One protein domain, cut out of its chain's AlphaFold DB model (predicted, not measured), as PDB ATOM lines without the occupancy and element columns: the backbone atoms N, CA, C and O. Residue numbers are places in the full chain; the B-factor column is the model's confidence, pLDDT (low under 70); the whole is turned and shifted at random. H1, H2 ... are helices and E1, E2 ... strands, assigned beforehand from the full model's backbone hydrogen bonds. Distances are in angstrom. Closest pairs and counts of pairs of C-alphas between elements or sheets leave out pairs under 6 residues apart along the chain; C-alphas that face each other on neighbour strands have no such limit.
ATOM      1  N   ASN A   4     199.420 275.991 175.438       74.31
ATOM      2  CA  ASN A   4     200.781 276.458 175.140       74.31
ATOM      3  C   ASN A   4     200.893 277.437 173.957       74.31
ATOM      4  O   ASN A   4     201.969 277.974 173.677       74.31
ATOM      5  N   LYS A   5     199.817 277.649 173.190       77.12
ATOM      6  CA  LYS A   5     199.834 278.540 172.016       77.12
ATOM      7  C   LYS A   5     199.253 279.920 172.300       77.12
ATOM      8  O   LYS A   5     199.532 280.841 171.531       77.12
ATOM      9  N   ARG A   6     198.545 280.096 173.415       79.25
ATOM     10  CA  ARG A   6     197.920 281.366 173.811       79.25
ATOM     11  C   ARG A   6     198.856 282.200 174.700       79.25
ATOM     12  O   ARG A   6     199.798 281.669 175.281       79.25
ATOM     13  N   GLY A   7     198.623 283.512 174.764       83.25
ATOM     14  CA  GLY A   7     199.394 284.447 175.598       83.25
ATOM     15  C   GLY A   7     200.667 285.019 174.958       83.25
ATOM     16  O   GLY A   7     201.053 284.665 173.839       83.25
ATOM     17  N   THR A   8     201.313 285.931 175.691       87.44
ATOM     18  CA  THR A   8     202.542 286.627 175.274       87.44
ATOM     19  C   THR A   8     203.757 285.695 175.279       87.44
ATOM     20  O   THR A   8     203.755 284.634 175.905       87.44
ATOM     21  N   ARG A   9     204.838 286.089 174.591       85.31
ATOM     22  CA  ARG A   9     206.104 285.331 174.596       85.31
ATOM     23  C   ARG A   9     206.668 285.164 176.013       85.31
ATOM     24  O   ARG A   9     207.115 284.075 176.354       85.31
ATOM     25  N   LEU A  10     206.589 286.221 176.823       86.25
ATOM     26  CA  LEU A  10     207.041 286.222 178.218       86.25
ATOM     27  C   LEU A  10     206.278 285.195 179.059       86.25
ATOM     28  O   LEU A  10     206.898 284.396 179.751       86.25
ATOM     29  N   HIS A  11     204.952 285.150 178.925       83.44
ATOM     30  CA  HIS A  11     204.109 284.189 179.636       83.44
ATOM     31  C   HIS A  11     204.472 282.732 179.300       83.44
ATOM     32  O   HIS A  11     204.600 281.895 180.188       83.44
ATOM     33  N   LYS A  12     204.723 282.429 178.019       80.38
ATOM     34  CA  LYS A  12     205.140 281.083 177.584       80.38
ATOM     35  C   LYS A  12     206.513 280.695 178.135       80.38
ATOM     36  O   LYS A  12     206.711 279.548 178.520       80.38
ATOM     37  N   GLN A  13     207.448 281.644 178.179       81.50
ATOM     38  CA  GLN A  13     208.784 281.412 178.725       81.50
ATOM     39  C   GLN A  13     208.742 281.171 180.239       81.50
ATOM     40  O   GLN A  13     209.384 280.243 180.719       81.50
ATOM     41  N   GLN A  14     207.942 281.951 180.971       81.81
ATOM     42  CA  GLN A  14     207.742 281.771 182.410       81.81
ATOM     43  C   GLN A  14     207.115 280.410 182.734       81.81
ATOM     44  O   GLN A  14     207.610 279.724 183.620       81.81
ATOM     45  N   GLN A  15     206.095 279.980 181.981       78.88
ATOM     46  CA  GLN A  15     205.494 278.652 182.161       78.88
ATOM     47  C   GLN A  15     206.443 277.499 181.812       78.88
ATOM     48  O   GLN A  15     206.370 276.444 182.426       78.88
ATOM     49  N   ALA A  16     207.331 277.674 180.831       75.06
ATOM     50  CA  ALA A  16     208.303 276.641 180.474       75.06
ATOM     51  C   ALA A  16     209.429 276.492 181.516       75.06
ATOM     52  O   ALA A  16     210.014 275.420 181.632       75.06
ATOM     53  N   GLN A  17     209.757 277.568 182.237       75.38
ATOM     54  CA  GLN A  17     210.834 277.594 183.232       75.38
ATOM     55  C   GLN A  17     210.350 277.326 184.663       75.38
ATOM     56  O   GLN A  17     211.168 277.020 185.532       75.38
ATOM     57  N   SER A  18     209.051 277.467 184.935       72.88
ATOM     58  CA  SER A  18     208.502 277.260 186.270       72.88
ATOM     59  C   SER A  18     208.476 275.774 186.636       72.88
ATOM     60  O   SER A  18     208.073 274.916 185.857       72.88
ATOM     61  N   ARG A  19     208.886 275.469 187.874       67.50
ATOM     62  CA  ARG A  19     208.860 274.103 188.425       67.50
ATOM     63  C   ARG A  19     207.435 273.549 188.526       67.50
ATOM     64  O   ARG A  19     207.231 272.359 188.331       67.50
ATOM     65  N   ASN A  20     206.479 274.436 188.808       72.19
ATOM     66  CA  ASN A  20     205.049 274.159 188.896       72.19
ATOM     67  C   ASN A  20     204.301 275.166 188.009       72.19
ATOM     68  O   ASN A  20     203.943 276.246 188.486       72.19
ATOM     69  N   PRO A  21     204.118 274.883 186.712       73.25
ATOM     70  CA  PRO A  21     203.329 275.750 185.850       73.25
ATOM     71  C   PRO A  21     201.855 275.710 186.268       73.25
ATOM     72  O   PRO A  21     201.311 274.647 186.555       73.25
ATOM     73  N   GLU A  22     201.199 276.874 186.286       76.00
ATOM     74  CA  GLU A  22     199.771 276.991 186.636       76.00
ATOM     75  C   GLU A  22     198.867 276.201 185.685       76.00
ATOM     76  O   GLU A  22     197.788 275.750 186.066       76.00
ATOM     77  N   LEU A  23     199.313 276.029 184.438       77.38
ATOM     78  CA  LEU A  23     198.633 275.237 183.427       77.38
ATOM     79  C   LEU A  23     199.538 274.090 182.963       77.38
ATOM     80  O   LEU A  23     200.743 274.290 182.794       77.38
ATOM     81  N   PRO A  24     198.978 272.899 182.703       75.38
ATOM     82  CA  PRO A  24     199.756 271.783 182.194       75.38
ATOM     83  C   PRO A  24     200.307 272.104 180.803       75.38
ATOM     84  O   PRO A  24     199.585 272.571 179.915       75.38
ATOM     85  N   VAL A  25     201.591 271.807 180.602       76.38
ATOM     86  CA  VAL A  25     202.250 271.946 179.304       76.38
ATOM     87  C   VAL A  25     201.696 270.876 178.360       76.38
ATOM     88  O   VAL A  25     201.953 269.688 178.521       76.38
ATOM     89  N   ASP A  26     200.959 271.305 177.339       80.38
ATOM     90  CA  ASP A  26     200.539 270.463 176.212       80.38
ATOM     91  C   ASP A  26     201.748 269.952 175.395       80.38
ATOM     92  O   ASP A  26     202.381 270.701 174.638       80.38
ATOM     93  N   LYS A  27     202.052 268.657 175.547       79.06
ATOM     94  CA  LYS A  27     203.168 267.953 174.888       79.06
ATOM     95  C   LYS A  27     202.839 267.432 173.487       79.06
ATOM     96  O   LYS A  27     203.695 266.805 172.876       79.06
ATOM     97  N   ARG A  28     201.633 267.664 172.949       84.19
ATOM     98  CA  ARG A  28     201.237 267.228 171.590       84.19
ATOM     99  C   ARG A  28     201.432 265.727 171.320       84.19
ATOM    100  O   ARG A  28     201.817 265.343 170.222       84.19
ATOM    101  N   GLY A  29     201.187 264.890 172.326       85.69
ATOM    102  CA  GLY A  29     201.321 263.433 172.207       85.69
ATOM    103  C   GLY A  29     202.756 262.902 172.287       85.69
ATOM    104  O   GLY A  29     202.949 261.698 172.142       85.69
ATOM    105  N   VAL A  30     203.754 263.756 172.548       88.44
ATOM    106  CA  VAL A  30     205.130 263.305 172.802       88.44
ATOM    107  C   VAL A  30     205.158 262.459 174.075       88.44
ATOM    108  O   VAL A  30     204.785 262.933 175.151       88.44
ATOM    109  N   ARG A  31     205.609 261.207 173.942       89.56
ATOM    110  CA  ARG A  31     205.920 260.324 175.072       89.56
ATOM    111  C   ARG A  31     207.293 260.696 175.625       89.56
ATOM    112  O   ARG A  31     208.226 260.926 174.860       89.56
ATOM    113  N   GLU A  32     207.403 260.810 176.943       89.38
ATOM    114  CA  GLU A  32     208.664 261.185 177.584       89.38
ATOM    115  C   GLU A  32     209.659 260.030 177.571       89.38
ATOM    116  O   GLU A  32     209.273 258.877 177.726       89.38
ATOM    117  N   VAL A  33     210.941 260.366 177.430       94.69
ATOM    118  CA  VAL A  33     212.068 259.417 177.413       94.69
ATOM    119  C   VAL A  33     212.914 259.505 178.690       94.69
ATOM    120  O   VAL A  33     214.111 259.239 178.691       94.69
ATOM    121  N   GLY A  34     212.324 259.999 179.777       94.00
ATOM    122  CA  GLY A  34     213.046 260.300 181.004       94.00
ATOM    123  C   GLY A  34     212.211 261.105 181.988       94.00
ATOM    124  O   GLY A  34     210.988 261.183 181.866       94.00
ATOM    125  N   TYR A  35     212.876 261.717 182.964       90.50
ATOM    126  CA  TYR A  35     212.232 262.468 184.041       90.50
ATOM    127  C   TYR A  35     213.029 263.721 184.417       90.50
ATOM    128  O   TYR A  35     214.206 263.857 184.093       90.50
ATOM    129  N   VAL A  36     212.390 264.668 185.107       86.25
ATOM    130  CA  VAL A  36     213.052 265.895 185.578       86.25
ATOM    131  C   VAL A  36     213.567 265.693 187.002       86.25
ATOM    132  O   VAL A  36     212.782 265.455 187.918       86.25
ATOM    133  N   LEU A  37     214.876 265.856 187.204       88.88
ATOM    134  CA  LEU A  37     215.536 265.857 188.510       88.88
ATOM    135  C   LEU A  37     216.230 267.205 188.720       88.88
ATOM    136  O   LEU A  37     217.021 267.637 187.886       88.88
ATOM    137  N   ASN A  38     215.943 267.894 189.828       86.12
ATOM    138  CA  ASN A  38     216.574 269.182 190.166       86.12
ATOM    139  C   ASN A  38     216.533 270.213 189.018       86.12
ATOM    140  O   ASN A  38     217.531 270.858 188.707       86.12
ATOM    141  N   ASN A  39     215.367 270.363 188.379       79.00
ATOM    142  CA  ASN A  39     215.143 271.294 187.264       79.00
ATOM    143  C   ASN A  39     215.945 270.979 185.984       79.00
ATOM    144  O   ASN A  39     215.982 271.800 185.069       79.00
ATOM    145  N   THR A  40     216.558 269.795 185.909       84.38
ATOM    146  CA  THR A  40     217.275 269.283 184.737       84.38
ATOM    147  C   THR A  40     216.589 268.010 184.249       84.38
ATOM    148  O   THR A  40     216.217 267.150 185.047       84.38
ATOM    149  N   PHE A  41     216.377 267.891 182.939       87.56
ATOM    150  CA  PHE A  41     215.796 266.686 182.350       87.56
ATOM    151  C   PHE A  41     216.872 265.603 182.213       87.56
ATOM    152  O   PHE A  41     217.910 265.840 181.598       87.56
ATOM    153  N   VAL A  42     216.619 264.433 182.793       93.94
ATOM    154  CA  VAL A  42     217.487 263.256 182.741       93.94
ATOM    155  C   VAL A  42     216.845 262.236 181.810       93.94
ATOM    156  O   VAL A  42     215.746 261.746 182.072       93.94
ATOM    157  N   THR A  43     217.531 261.924 180.714       95.12
ATOM    158  CA  THR A  43     217.127 260.887 179.758       95.12
ATOM    159  C   THR A  43     217.441 259.497 180.304       95.12
ATOM    160  O   THR A  43     218.529 259.283 180.838       95.12
ATOM    161  N   VAL A  44     216.521 258.552 180.119       95.69
ATOM    162  CA  VAL A  44     216.692 257.132 180.454       95.69
ATOM    163  C   VAL A  44     216.868 256.364 179.138       95.69
ATOM    164  O   VAL A  44     215.919 256.342 178.350       95.69
ATOM    165  N   PRO A  45     218.049 255.779 178.856       93.38
ATOM    166  CA  PRO A  45     218.326 255.114 177.581       93.38
ATOM    167  C   PRO A  45     217.285 254.057 177.192       93.38
ATOM    168  O   PRO A  45     216.855 254.018 176.048       93.38
ATOM    169  N   GLU A  46     216.794 253.279 178.155       91.06
ATOM    170  CA  GLU A  46     215.819 252.202 177.953       91.06
ATOM    171  C   GLU A  46     214.419 252.707 177.560       91.06
ATOM    172  O   GLU A  46     213.592 251.941 177.072       91.06
ATOM    173  N   MET A  47     214.131 253.996 177.777       90.50
ATOM    174  CA  MET A  47     212.880 254.630 177.349       90.50
ATOM    175  C   MET A  47     212.966 255.214 175.933       90.50
ATOM    176  O   MET A  47     211.945 255.645 175.390       90.50
TER     177      MET A  47
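AT A GLANCE: This is residues 4 to 47 of the 132 residues of the protein "39S ribosomal protein L41, mitochondrial" of Eumeta variegata (UniProt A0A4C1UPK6). With little regular structure, the model has a short helix, H1, at one end and a small two-stranded hairpin, E1 and E2, at the other, joined by a long looping stretch, residues 18 to 33. The printed part has 44 residues, 17 of them in named elements, in the order H1, E1, E2; the class is mixed and the sheet antiparallel. It is loose, with a radius of gyration of the C-alphas of 12.2 A, and spans 37 by 24 by 15 A.

HOW THE PARTS SIT: In H1, residues 9 to 17, every O i to N i+4 pair is within hydrogen-bond range. E1, residues 34 to 37, and E2, residues 40 to 43, form a hairpin, antiparallel at 153 degrees; N 35 and O 42 are 3.0 A apart, within hydrogen-bond range. H1 and E2 are apart.

IN THESE COORDINATES: H1 runs 12.5 A from C-alpha 9 at (206.104, 285.331, 174.596). E2 ends at C-alpha 43 at (217.127, 260.887, 179.758).

THE WHOLE: The C-alphas of Thr 8 and Glu 46, the two farthest apart, are 37.0 A apart. The printed part has no cut. The link from H1 to E1 is long, and residue 19 is under pLDDT 70.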